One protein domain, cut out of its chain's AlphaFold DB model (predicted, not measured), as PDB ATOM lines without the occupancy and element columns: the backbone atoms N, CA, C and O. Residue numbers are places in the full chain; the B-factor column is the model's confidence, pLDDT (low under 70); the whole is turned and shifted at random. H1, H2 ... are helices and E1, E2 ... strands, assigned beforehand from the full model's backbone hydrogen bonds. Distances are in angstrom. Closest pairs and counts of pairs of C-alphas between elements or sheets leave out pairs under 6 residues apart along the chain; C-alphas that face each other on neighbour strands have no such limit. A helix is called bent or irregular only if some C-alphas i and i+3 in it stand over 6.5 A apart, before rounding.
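What this domain is: This is residues 2 to 95 of the 151 residues of an uncharacterized protein of Pseudonocardiales bacterium (UniProt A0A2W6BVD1). A single sheet of four antiparallel strands, twisted with its C-alphas up to 4.1 A off the best plane, makes a wall, and one long helix, H3, runs slantwise over one face of it, over E4; the other face is bare. The short helices H1 and H2 touch H3 and graze the sheet, and residues 88 to 95, of which 88 to 93 belong to H3, stick out. The printed part has 94 residues, with three named helices and four named strands in the order H1 E1 E2 E3 E4 H2 H3; the sheet's order is E1 - E2 - E3 - E4 and the class is mixed, helices and strands. The whole is compact, with a radius of gyration of the C-alphas of 14.2 A, and elongated, spanning 41 by 27 by 25 A.

Where its parts are: The sheet holds E1, residues 18 to 24, 19.2 A from first to last C-alpha; E2, residues 27 to 34, 22.8 A; E3, residues 37 to 44, 21.2 A; and E4, residues 48 to 54, 18.8 A. E1 begins with C-alpha 18 at (25.295, 8.958, 19.562). H3, residues 67 to 93, measures 40.0 A and ends with C-alpha 93 at (27.807, 25.805, 37.369); it is irregular, with C-alphas 68 and 71 7.4 A apart. H1, residues 2 to 5, and H2, residues 58 to 61, measure 5.5 A each.

How they stand to each other: The strands form a meander, each the antiparallel neighbour of the one before, in three hairpins. Within hydrogen-bond range are N 22 and O 29 of E1 and E2, 2.8 A, N 32 and O 39 of E2 and E3, 2.8 A, and N 40 and O 52 of E3 and E4, 2.8 A. The edge strands E1 and E4 are apart. H3 is on the sheet at a height of 8.7 A, two layers with the helix on one face. It lies over E4, at 38 degrees on the local plane, slantwise to the strands; only just not over E3, on which 2 of its C-alphas fall. The closest C-alphas of E4 and H3 are those of Thr 53 and Ala 77, 6.0 A apart. H1 touches residues 79 to 87 of H3, closest at the C-alphas of Val 4 and Val 80, 5.4 A, and only just grazes the sheet, with 5 pairs of C-alphas within 10 A. H2 only grazes the sheet and only just touches H3, with 3 pairs of C-alphas within 8 A, closest at Pro 58 and Leu 73, 6.8 A. In H3, 21 of 23 O i to N i+4 pairs are within hydrogen-bond range; H1 and H2 are too short for such a pair.

The domain as a whole: The C-alphas of Arg 66 and Val 95, the two farthest apart, are 44.3 A apart. The printed part has no cut. The link from H1 to E1, 12 residues, is long; the others are tight. Mean pLDDT of the printed part is 80.5, with residues 2 to 17, 23 to 24, 26 to 27 and 90 to 95 under 70.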
ATOM      1  N   GLN A   2      35.970  16.213  21.851       55.78
ATOM      2  CA  GLN A   2      37.262  16.427  22.528       55.78
ATOM      3  C   GLN A   2      37.139  16.354  24.049       55.78
ATOM      4  O   GLN A   2      38.014  15.822  24.718       55.78
ATOM      5  N   ILE A   3      36.002  16.817  24.562       59.44
ATOM      6  CA  ILE A   3      35.729  16.925  25.990       59.44
ATOM      7  C   ILE A   3      35.831  15.564  26.695       59.44
ATOM      8  O   ILE A   3      36.373  15.488  27.783       59.44
ATOM      9  N   VAL A   4      35.380  14.471  26.071       69.12
ATOM     10  CA  VAL A   4      35.367  13.144  26.716       69.12
ATOM     11  C   VAL A   4      36.677  12.383  26.482       69.12
ATOM     12  O   VAL A   4      37.216  11.793  27.411       69.12
ATOM     13  N   PHE A   5      37.234  12.425  25.268       67.88
ATOM     14  CA  PHE A   5      38.395  11.603  24.893       67.88
ATOM     15  C   PHE A   5      39.741  12.327  24.928       67.88
ATOM     16  O   PHE A   5      40.754  11.722  24.588       67.88
ATOM     17  N   GLY A   6      39.773  13.616  25.273       63.75
ATOM     18  CA  GLY A   6      41.021  14.380  25.403       63.75
ATOM     19  C   GLY A   6      41.746  14.681  24.112       63.75
ATOM     20  O   GLY A   6      42.812  15.283  24.135       63.75
ATOM     21  N   ARG A   7      41.179  14.265  22.984       67.69
ATOM     22  CA  ARG A   7      41.731  14.507  21.662       67.69
ATOM     23  C   ARG A   7      40.664  15.075  20.760       67.69
ATOM     24  O   ARG A   7      39.502  14.657  20.805       67.69
ATOM     25  N   HIS A   8      41.066  16.016  19.921       63.53
ATOM     26  CA  HIS A   8      40.204  16.476  18.854       63.53
ATOM     27  C   HIS A   8      40.007  15.326  17.861       63.53
ATOM     28  O   HIS A   8      40.954  14.838  17.247       63.53
ATOM     29  N   VAL A   9      38.774  14.837  17.755       65.88
ATOM     30  CA  VAL A   9      38.443  13.784  16.800       65.88
ATOM     31  C   VAL A   9      38.168  14.452  15.457       65.88
ATOM     32  O   VAL A   9      37.087  15.003  15.260       65.88
ATOM     33  N   GLN A  10      39.161  14.406  14.567       57.06
ATOM     34  CA  GLN A  10      39.117  15.045  13.247       57.06
ATOM     35  C   GLN A  10      38.117  14.371  12.299       57.06
ATOM     36  O   GLN A  10      37.381  15.048  11.590       57.06
ATOM     37  N   THR A  11      38.040  13.039  12.329       61.75
ATOM     38  CA  THR A  11      37.102  12.263  11.507       61.75
ATOM     39  C   THR A  11      35.989  11.717  12.384       61.75
ATOM     40  O   THR A  11      36.238  10.901  13.282       61.75
ATOM     41  N   ALA A  12      34.759  12.165  12.134       63.53
ATOM     42  CA  ALA A  12      33.588  11.595  12.787       63.53
ATOM     43  C   ALA A  12      33.537  10.072  12.540       63.53
ATOM     44  O   ALA A  12      33.890   9.627  11.450       63.53
ATOM     45  N   PRO A  13      33.142   9.256  13.535       67.81
ATOM     46  CA  PRO A  13      32.896   7.834  13.305       67.81
ATOM     47  C   PRO A  13      31.855   7.642  12.194       67.81
ATOM     48  O   PRO A  13      30.897   8.410  12.159       67.81
ATOM     49  N   ASP A  14      31.967   6.590  11.377       67.25
ATOM     50  CA  ASP A  14      30.966   6.278  10.336       67.25
ATOM     51  C   ASP A  14      29.560   6.079  10.929       67.25
ATOM     52  O   ASP A  14      28.557   6.494  10.358       67.25
ATOM     53  N   ALA A  15      29.483   5.517  12.141       67.19
ATOM     54  CA  ALA A  15      28.244   5.372  12.912       67.19
ATOM     55  C   ALA A  15      27.784   6.669  13.620       67.19
ATOM     56  O   ALA A  15      26.779   6.670  14.334       67.19
ATOM     57  N   GLY A  16      28.529   7.764  13.458       65.88
ATOM     58  CA  GLY A  16      28.312   9.043  14.119       65.88
ATOM     59  C   GLY A  16      28.591   9.033  15.625       65.88
ATOM     60  O   GLY A  16      28.951   8.025  16.238       65.88
ATOM     61  N   TYR A  17      28.416  10.200  16.243       68.94
ATOM     62  CA  TYR A  17      28.327  10.316  17.696       68.94
ATOM     63  C   TYR A  17      26.880  10.116  18.108       68.94
ATOM     64  O   TYR A  17      25.988  10.804  17.613       68.94
ATOM     65  N   ARG A  18      26.639   9.200  19.044       70.00
ATOM     66  CA  ARG A  18      25.295   8.958  19.562       70.00
ATOM     67  C   ARG A  18      25.272   9.231  21.051       70.00
ATOM     68  O   ARG A  18      26.034   8.631  21.801       70.00
ATOM     69  N   THR A  19      24.348  10.082  21.473       73.12
ATOM     70  CA  THR A  19      24.052  10.307  22.886       73.12
ATOM     71  C   THR A  19      22.628   9.855  23.155       73.12
ATOM     72  O   THR A  19      21.696  10.328  22.509       73.12
ATOM     73  N   ARG A  20      22.441   8.915  24.083       70.62
ATOM     74  CA  ARG A  20      21.112   8.457  24.502       70.62
ATOM     75  C   ARG A  20      20.876   8.844  25.951       70.62
ATOM     76  O   ARG A  20      21.544   8.304  26.833       70.62
ATOM     77  N   LEU A  21      19.916   9.737  26.169       74.44
ATOM     78  CA  LEU A  21      19.364  10.026  27.483       74.44
ATOM     79  C   LEU A  21      18.143   9.126  27.694       74.44
ATOM     80  O   LEU A  21      17.178   9.191  26.936       74.44
ATOM     81  N   LEU A  22      18.208   8.259  28.691       72.31
ATOM     82  CA  LEU A  22      17.087   7.443  29.135       72.31
ATOM     83  C   LEU A  22      16.616   7.997  30.475       72.31
ATOM     84  O   LEU A  22      17.424   8.176  31.388       72.31
ATOM     85  N   ARG A  23      15.315   8.264  30.570       68.62
ATOM     86  CA  ARG A  23      14.640   8.641  31.808       68.62
ATOM     87  C   ARG A  23      13.583   7.583  32.094       68.62
ATOM     88  O   ARG A  23      12.676   7.400  31.286       68.62
ATOM     89  N   SER A  24      13.729   6.872  33.204       69.19
ATOM     90  CA  SER A  24      12.721   5.938  33.709       69.19
ATOM     91  C   SER A  24      12.570   6.192  35.203       69.19
ATOM     92  O   SER A  24      13.511   5.967  35.964       69.19
ATOM     93  N   GLY A  25      11.432   6.768  35.601       71.88
ATOM     94  CA  GLY A  25      11.268   7.344  36.940       71.88
ATOM     95  C   GLY A  25      12.381   8.352  37.263       71.88
ATOM     96  O   GLY A  25      12.714   9.199  36.429       71.88
ATOM     97  N   ASP A  26      12.999   8.187  38.435       62.56
ATOM     98  CA  ASP A  26      14.093   9.028  38.953       62.56
ATOM     99  C   ASP A  26      15.480   8.637  38.410       62.56
ATOM    100  O   ASP A  26      16.492   9.269  38.719       62.56
ATOM    101  N   GLN A  27      15.564   7.583  37.593       66.94
ATOM    102  CA  GLN A  27      16.829   7.139  37.023       66.94
ATOM    103  C   GLN A  27      17.105   7.865  35.709       66.94
ATOM    104  O   GLN A  27      16.434   7.664  34.690       66.94
ATOM    105  N   VAL A  28      18.152   8.688  35.726       73.12
ATOM    106  CA  VAL A  28      18.728   9.302  34.531       73.12
ATOM    107  C   VAL A  28      19.949   8.497  34.115       73.12
ATOM    108  O   VAL A  28      20.879   8.321  34.901       73.12
ATOM    109  N   THR A  29      19.946   8.017  32.872       82.19
ATOM    110  CA  THR A  29      21.111   7.384  32.247       82.19
ATOM    111  C   THR A  29      21.490   8.132  30.979       82.19
ATOM    112  O   THR A  29      20.678   8.269  30.066       82.19
ATOM    113  N   LEU A  30      22.741   8.562  30.889       85.12
ATOM    114  CA  LEU A  30      23.340   9.139  29.695       85.12
ATOM    115  C   LEU A  30      24.392   8.174  29.150       85.12
ATOM    116  O   LEU A  30      25.358   7.840  29.833       85.12
ATOM    117  N   ASN A  31      24.211   7.751  27.902       85.94
ATOM    118  CA  ASN A  31      25.187   6.950  27.172       85.94
ATOM    119  C   ASN A  31      25.761   7.775  26.023       85.94
ATOM    120  O   ASN A  31      25.005   8.139  25.123       85.94
ATOM    121  N   ALA A  32      27.067   8.022  26.030       85.06
ATOM    122  CA  ALA A  32      27.803   8.618  24.922       85.06
ATOM    123  C   ALA A  32      28.584   7.522  24.189       85.06
ATOM    124  O   ALA A  32      29.434   6.855  24.776       85.06
ATOM    125  N   TYR A  33      28.282   7.317  22.911       85.88
ATOM    126  CA  TYR A  33      28.913   6.303  22.071       85.88
ATOM    127  C   TYR A  33      30.002   6.927  21.197       85.88
ATOM    128  O   TYR A  33      29.821   8.015  20.644       85.88
ATOM    129  N   PHE A  34      31.113   6.209  21.048       84.75
ATOM    130  CA  PHE A  34      32.209   6.552  20.154       84.75
ATOM    131  C   PHE A  34      32.757   5.298  19.486       84.75
ATOM    132  O   PHE A  34      33.380   4.477  20.156       84.75
ATOM    133  N   ARG A  35      32.550   5.171  18.168       86.25
ATOM    134  CA  ARG A  35      32.930   3.969  17.409       86.25
ATOM    135  C   ARG A  35      32.390   2.711  18.106       86.25
ATOM    136  O   ARG A  35      31.171   2.576  18.221       86.25
ATOM    137  N   HIS A  36      33.261   1.830  18.594       88.75
ATOM    138  CA  HIS A  36      32.879   0.584  19.256       88.75
ATOM    139  C   HIS A  36      32.777   0.726  20.778       88.75
ATOM    140  O   HIS A  36      32.212  -0.144  21.440       88.75
ATOM    141  N   SER A  37      33.264   1.826  21.342       90.19
ATOM    142  CA  SER A  37      33.331   2.088  22.777       90.19
ATOM    143  C   SER A  37      32.250   3.072  23.234       90.19
ATOM    144  O   SER A  37      31.596   3.758  22.441       90.19
ATOM    145  N   ARG A  38      31.996   3.131  24.542       90.12
ATOM    146  CA  ARG A  38      30.982   4.029  25.111       90.12
ATOM    147  C   ARG A  38      31.317   4.456  26.527       90.12
ATOM    148  O   ARG A  38      31.883   3.685  27.293       90.12
ATOM    149  N   VAL A  39      30.853   5.639  26.898       91.25
ATOM    150  CA  VAL A  39      30.819   6.100  28.285       91.25
ATOM    151  C   VAL A  39      29.373   6.104  28.744       91.25
ATOM    152  O   VAL A  39      28.495   6.656  28.077       91.25
ATOM    153  N   LYS A  40      29.116   5.459  29.874       90.88
ATOM    154  CA  LYS A  40      27.821   5.465  30.541       90.88
ATOM    155  C   LYS A  40      27.919   6.309  31.788       90.88
ATOM    156  O   LYS A  40      28.891   6.212  32.528       90.88
ATOM    157  N   SER A  41      26.878   7.070  32.055       89.00
ATOM    158  CA  SER A  41      26.703   7.719  33.341       89.00
ATOM    159  C   SER A  41      25.270   7.535  33.802       89.00
ATOM    160  O   SER A  41      24.344   7.705  33.012       89.00
ATOM    161  N   TYR A  42      25.091   7.094  35.040       88.69
ATOM    162  CA  TYR A  42      23.777   6.764  35.572       88.69
ATOM    163  C   TYR A  42      23.694   7.035  37.065       88.69
ATOM    164  O   TYR A  42      24.681   6.931  37.798       88.69
ATOM    165  N   LEU A  43      22.486   7.367  37.514       83.31
ATOM    166  CA  LEU A  43      22.179   7.459  38.932       83.31
ATOM    167  C   LEU A  43      21.886   6.058  39.473       83.31
ATOM    168  O   LEU A  43      20.849   5.463  39.182       83.31
ATOM    169  N   LYS A  44      22.818   5.515  40.252       81.81
ATOM    170  CA  LYS A  44      22.660   4.228  40.919       81.81
ATOM    171  C   LYS A  44      21.738   4.406  42.125       81.81
ATOM    172  O   LYS A  44      22.102   5.084  43.086       81.81
ATOM    173  N   GLU A  45      20.546   3.813  42.033       80.12
ATOM    174  CA  GLU A  45      19.552   3.729  43.119       80.12
ATOM    175  C   GLU A  45      19.175   5.086  43.741       80.12
ATOM    176  O   GLU A  45      18.903   5.177  44.932       80.12
ATOM    177  N   GLY A  46      19.220   6.171  42.962       74.12
ATOM    178  CA  GLY A  46      18.929   7.514  43.477       74.12
ATOM    179  C   GLY A  46      20.006   8.104  44.402       74.12
ATOM    180  O   GLY A  46      19.847   9.227  44.866       74.12
ATOM    181  N   ARG A  47      21.096   7.377  44.684       78.38
ATOM    182  CA  ARG A  47      22.065   7.728  45.741       78.38
ATOM    183  C   ARG A  47      23.419   8.175  45.217       78.38
ATOM    184  O   ARG A  47      24.021   9.082  45.779       78.38
ATOM    185  N   ALA A  48      23.921   7.519  44.176       82.56
ATOM    186  CA  ALA A  48      25.276   7.754  43.696       82.56
ATOM    187  C   ALA A  48      25.300   7.896  42.180       82.56
ATOM    188  O   ALA A  48      24.802   7.036  41.455       82.56
ATOM    189  N   PHE A  49      25.917   8.968  41.694       85.31
ATOM    190  CA  PHE A  49      26.159   9.133  40.271       85.31
ATOM    191  C   PHE A  49      27.416   8.362  39.870       85.31
ATOM    192  O   PHE A  49      28.502   8.609  40.395       85.31
ATOM    193  N   ARG A  50      27.268   7.400  38.960       88.88
ATOM    194  CA  ARG A  50      28.348   6.515  38.527       88.88
ATOM    195  C   ARG A  50      28.663   6.749  37.061       88.88
ATOM    196  O   ARG A  50      27.752   6.812  36.242       88.88
ATOM    197  N   ILE A  51      29.951   6.853  36.747       91.44
ATOM    198  CA  ILE A  51      30.470   6.971  35.382       91.44
ATOM    199  C   ILE A  51      31.346   5.757  35.095       91.44
ATOM    200  O   ILE A  51      32.205   5.396  35.900       91.44
ATOM    201  N   GLU A  52      31.118   5.132  33.948       92.44
ATOM    202  CA  GLU A  52      31.838   3.946  33.502       92.44
ATOM    203  C   GLU A  52      32.175   4.063  32.020       92.44
ATOM    204  O   GLU A  52      31.294   4.256  31.180       92.44
ATOM    205  N   THR A  53      33.449   3.875  31.690       93.56
ATOM    206  CA  THR A  53      33.911   3.750  30.308       93.56
ATOM    207  C   THR A  53      33.998   2.273  29.947       93.56
ATOM    208  O   THR A  53      34.687   1.500  30.606       93.56
ATOM    209  N   VAL A  54      33.279   1.885  28.897       93.38
ATOM    210  CA  VAL A  54      33.295   0.544  28.314       93.38
ATOM    211  C   VAL A  54      34.063   0.613  27.004       93.38
ATOM    212  O   VAL A  54      33.650   1.318  26.080       93.38
ATOM    213  N   ILE A  55      35.161  -0.133  26.934       92.81
ATOM    214  CA  ILE A  55      36.066  -0.148  25.787       92.81
ATOM    215  C   ILE A  55      35.961  -1.515  25.130       92.81
ATOM    216  O   ILE A  55      36.372  -2.508  25.721       92.81
ATOM    217  N   ASN A  56      35.398  -1.556  23.925       92.44
ATOM    218  CA  ASN A  56      35.338  -2.790  23.138       92.44
ATOM    219  C   ASN A  56      36.517  -2.899  22.160       92.44
ATOM    220  O   ASN A  56      36.884  -4.005  21.778       92.44
ATOM    221  N   ASP A  57      37.121  -1.768  21.775       91.50
ATOM    222  CA  ASP A  57      38.340  -1.725  20.966       91.50
ATOM    223  C   ASP A  57      39.321  -0.677  21.530       91.50
ATOM    224  O   ASP A  57      39.002   0.516  21.523       91.50
ATOM    225  N   PRO A  58      40.524  -1.076  21.998       91.75
ATOM    226  CA  PRO A  58      41.579  -0.148  22.422       91.75
ATOM    227  C   PRO A  58      41.958   0.895  21.357       91.75
ATOM    228  O   PRO A  58      42.332   2.023  21.700       91.75
ATOM    229  N   GLY A  59      41.787   0.568  20.068       90.69
ATOM    230  CA  GLY A  59      42.032   1.483  18.952       90.69
ATOM    231  C   GLY A  59      41.146   2.734  18.978       90.69
ATOM    232  O   GLY A  59      41.575   3.805  18.539       90.69
ATOM    233  N   ASP A  60      39.962   2.663  19.594       88.56
ATOM    234  CA  ASP A  60      39.091   3.828  19.792       88.56
ATOM    235  C   ASP A  60      39.768   4.904  20.662       88.56
ATOM    236  O   ASP A  60      39.548   6.106  20.485       88.56
ATOM    237  N   LEU A  61      40.659   4.491  21.563       88.56
ATOM    238  CA  LEU A  61      41.454   5.365  22.430       88.56
ATOM    239  C   LEU A  61      42.886   5.574  21.909       88.56
ATOM    240  O   LEU A  61      43.701   6.223  22.571       88.56
ATOM    241  N   GLY A  62      43.190   5.052  20.717       89.62
ATOM    242  CA  GLY A  62      44.523   5.099  20.119       89.62
ATOM    243  C   GLY A  62      45.550   4.264  20.885       89.62
ATOM    244  O   GLY A  62      46.702   4.672  20.956       89.62
ATOM    245  N   VAL A  63      45.122   3.161  21.505       92.56
ATOM    246  CA  VAL A  63      45.988   2.219  22.229       92.56
ATOM    247  C   VAL A  63      46.059   0.912  21.440       92.56
ATOM    248  O   VAL A  63      45.060   0.471  20.868       92.56
ATOM    249  N   ALA A  64      47.231   0.285  21.388       93.19
ATOM    250  CA  ALA A  64      47.395  -1.014  20.742       93.19
ATOM    251  C   ALA A  64      46.784  -2.154  21.585       93.19
ATOM    252  O   ALA A  64      46.575  -2.037  22.789       93.19
ATOM    253  N   ARG A  65      46.463  -3.284  20.942       94.00
ATOM    254  CA  ARG A  65      45.648  -4.361  21.544       94.00
ATOM    255  C   ARG A  65      46.429  -5.372  22.401       94.00
ATOM    256  O   ARG A  65      45.833  -6.319  22.906       94.00
ATOM    257  N   ARG A  66      47.752  -5.228  22.530       93.69
ATOM    258  CA  ARG A  66      48.602  -6.157  23.298       93.69
ATOM    259  C   ARG A  66      48.502  -5.879  24.801       93.69
ATOM    260  O   ARG A  66      48.291  -4.740  25.205       93.69
ATOM    261  N   LEU A  67      48.695  -6.917  25.623       95.00
ATOM    262  CA  LEU A  67      48.611  -6.825  27.092       95.00
ATOM    263  C   LEU A  67      49.618  -5.842  27.700       95.00
ATOM    264  O   LEU A  67      49.327  -5.247  28.729       95.00
ATOM    265  N   GLU A  68      50.761  -5.628  27.051       96.69
ATOM    266  CA  GLU A  68      51.757  -4.635  27.475       96.69
ATOM    267  C   GLU A  68      51.208  -3.197  27.503       96.69
ATOM    268  O   GLU A  68      51.699  -2.366  28.257       96.69
ATOM    269  N   HIS A  69      50.144  -2.910  26.743       95.44
ATOM    270  CA  HIS A  69      49.481  -1.602  26.723       95.44
ATOM    271  C   HIS A  69      48.269  -1.520  27.663       95.44
ATOM    272  O   HIS A  69      47.526  -0.536  27.637       95.44
ATOM    273  N   LEU A  70      48.023  -2.545  28.487       95.19
ATOM    274  CA  LEU A  70      46.849  -2.592  29.361       95.19
ATOM    275  C   LEU A  70      46.848  -1.451  30.389       95.19
ATOM    276  O   LEU A  70      45.802  -0.845  30.630       95.19
ATOM    277  N   ASP A  71      48.010  -1.107  30.945       96.81
ATOM    278  CA  ASP A  71      48.133   0.004  31.896       96.81
ATOM    279  C   ASP A  71      47.850   1.359  31.235       96.81
ATOM    280  O   ASP A  71      47.138   2.194  31.802       96.81
ATOM    281  N   GLU A  72      48.319   1.555  29.998       95.69
ATOM    282  CA  GLU A  72      47.989   2.739  29.198       95.69
ATOM    283  C   GLU A  72      46.475   2.818  28.952       95.69
ATOM    284  O   GLU A  72      45.859   3.875  29.124       95.69
ATOM    285  N   LEU A  73      45.849   1.691  28.605       95.06
ATOM    286  CA  LEU A  73      44.409   1.618  28.387       95.06
ATOM    287  C   LEU A  73      43.624   1.991  29.649       95.06
ATOM    288  O   LEU A  73      42.670   2.771  29.572       95.06
ATOM    289  N   PHE A  74      44.039   1.489  30.817       94.81
ATOM    290  CA  PHE A  74      43.427   1.845  32.097       94.81
ATOM    291  C   PHE A  74      43.598   3.325  32.429       94.81
ATOM    292  O   PHE A  74      42.638   3.960  32.880       94.81
ATOM    293  N   ALA A  75      44.783   3.890  32.192       95.38
ATOM    294  CA  ALA A  75      45.035   5.310  32.403       95.38
ATOM    295  C   ALA A  75      44.101   6.168  31.536       95.38
ATOM    296  O   ALA A  75      43.415   7.050  32.060       95.38
ATOM    297  N   LYS A  76      43.975   5.849  30.240       93.50
ATOM    298  CA  LYS A  76      43.060   6.563  29.335       93.50
ATOM    299  C   LYS A  76      41.596   6.388  29.722       93.50
ATOM    300  O   LYS A  76      40.850   7.362  29.714       93.50
ATOM    301  N   ALA A  77      41.174   5.188  30.117       92.56
ATOM    302  CA  ALA A  77      39.805   4.945  30.578       92.56
ATOM    303  C   ALA A  77      39.450   5.783  31.820       92.56
ATOM    304  O   ALA A  77      38.358   6.348  31.914       92.56
ATOM    305  N   ARG A  78      40.380   5.893  32.778       93.75
ATOM    306  CA  ARG A  78      40.210   6.727  33.978       93.75
ATOM    307  C   ARG A  78      40.160   8.208  33.634       93.75
ATOM    308  O   ARG A  78      39.332   8.925  34.188       93.75
ATOM    309  N   ASP A  79      41.005   8.649  32.713       92.88
ATOM    310  CA  ASP A  79      41.031  10.032  32.251       92.88
ATOM    311  C   ASP A  79      39.722  10.421  31.544       92.88
ATOM    312  O   ASP A  79      39.160  11.477  31.830       92.88
ATOM    313  N   VAL A  80      39.154   9.526  30.727       91.69
ATOM    314  CA  VAL A  80      37.814   9.692  30.136       91.69
ATOM    315  C   VAL A  80      36.742   9.867  31.218       91.69
ATOM    316  O   VAL A  80      35.941  10.804  31.154       91.69
ATOM    317  N   ASN A  81      36.739   9.008  32.245       92.00
ATOM    318  CA  ASN A  81      35.796   9.132  33.360       92.00
ATOM    319  C   ASN A  81      35.964  10.471  34.095       92.00
ATOM    320  O   ASN A  81      34.969  11.123  34.408       92.00
ATOM    321  N   ARG A  82      37.209  10.893  34.350       90.12
ATOM    322  CA  ARG A  82      37.519  12.158  35.028       90.12
ATOM    323  C   ARG A  82      37.011  13.356  34.231       90.12
ATOM    324  O   ARG A  82      36.258  14.153  34.775       90.12
ATOM    325  N   ARG A  83      37.302  13.429  32.928       88.06
ATOM    326  CA  ARG A  83      36.798  14.526  32.089       88.06
ATOM    327  C   ARG A  83      35.275  14.586  32.048       88.06
ATOM    328  O   ARG A  83      34.703  15.673  32.020       88.06
ATOM    329  N   MET A  84      34.604  13.435  32.067       87.31
ATOM    330  CA  MET A  84      33.145  13.391  32.145       87.31
ATOM    331  C   MET A  84      32.634  13.987  33.467       87.31
ATOM    332  O   MET A  84      31.686  14.772  33.446       87.31
ATOM    333  N   VAL A  85      33.277  13.678  34.601       87.44
ATOM    334  CA  VAL A  85      32.977  14.318  35.898       87.44
ATOM    335  C   VAL A  85      33.165  15.829  35.811       87.44
ATOM    336  O   VAL A  85      32.271  16.577  36.207       87.44
ATOM    337  N   ASP A  86      34.296  16.282  35.278       84.12
ATOM    338  CA  ASP A  86      34.622  17.709  35.207       84.12
ATOM    339  C   ASP A  86      33.636  18.461  34.306       84.12
ATOM    340  O   ASP A  86      33.128  19.517  34.676       84.12
ATOM    341  N   THR A  87      33.241  17.850  33.188       79.75
ATOM    342  CA  THR A  87      32.201  18.382  32.296       79.75
ATOM    343  C   THR A  87      30.870  18.547  33.018       79.75
ATOM    344  O   THR A  87      30.207  19.574  32.870       79.75
ATOM    345  N   PHE A  88      30.463  17.558  33.820       77.75
ATOM    346  CA  PHE A  88      29.237  17.678  34.601       77.75
ATOM    347  C   PHE A  88      29.344  18.758  35.672       77.75
ATOM    348  O   PHE A  88      28.394  19.515  35.838       77.75
ATOM    349  N   ARG A  89      30.486  18.892  36.355       73.88
ATOM    350  CA  ARG A  89      30.705  19.967  37.337       73.88
ATOM    351  C   ARG A  89      30.593  21.353  36.704       73.88
ATOM    352  O   ARG A  89      29.870  22.194  37.229       73.88
ATOM    353  N   VAL A  90      31.236  21.569  35.555       65.94
ATOM    354  CA  VAL A  90      31.134  22.830  34.802       65.94
ATOM    355  C   VAL A  90      29.693  23.076  34.344       65.94
ATOM    356  O   VAL A  90      29.173  24.177  34.509       65.94
ATOM    357  N   GLY A  91      29.008  22.044  33.842       60.34
ATOM    358  CA  GLY A  91      27.608  22.135  33.420       60.34
ATOM    359  C   GLY A  91      26.638  22.486  34.555       60.34
ATOM    360  O   GLY A  91      25.697  23.241  34.334       60.34
ATOM    361  N   GLN A  92      26.884  21.999  35.777       57.78
ATOM    362  CA  GLN A  92      26.105  22.357  36.972       57.78
ATOM    363  C   GLN A  92      26.375  23.795  37.448       57.78
ATOM    364  O   GLN A  92      25.510  24.400  38.072       57.78
ATOM    365  N   GLY A  93      27.533  24.381  37.128       50.19
ATOM    366  CA  GLY A  93      27.807  25.805  37.369       50.19
ATOM    367  C   GLY A  93      26.989  26.746  36.473       50.19
ATOM    368  O   GLY A  93      26.821  27.919  36.795       50.19
ATOM    369  N   CYS A  94      26.424  26.218  35.385       48.03
ATOM    370  CA  CYS A  94      25.528  26.919  34.469       48.03
ATOM    371  C   CYS A  94      24.055  26.804  34.909       48.03
ATOM    372  O   CYS A  94      23.142  26.732  34.084       48.03
ATOM    373  N   VAL A  95      23.800  26.753  36.222       46.91
ATOM    374  CA  VAL A  95      22.454  26.987  36.748       46.91
ATOM    375  C   VAL A  95      22.032  28.384  36.290       46.91
ATOM    376  O   VAL A  95      22.688  29.380  36.591       46.91
TER     377      VAL A  95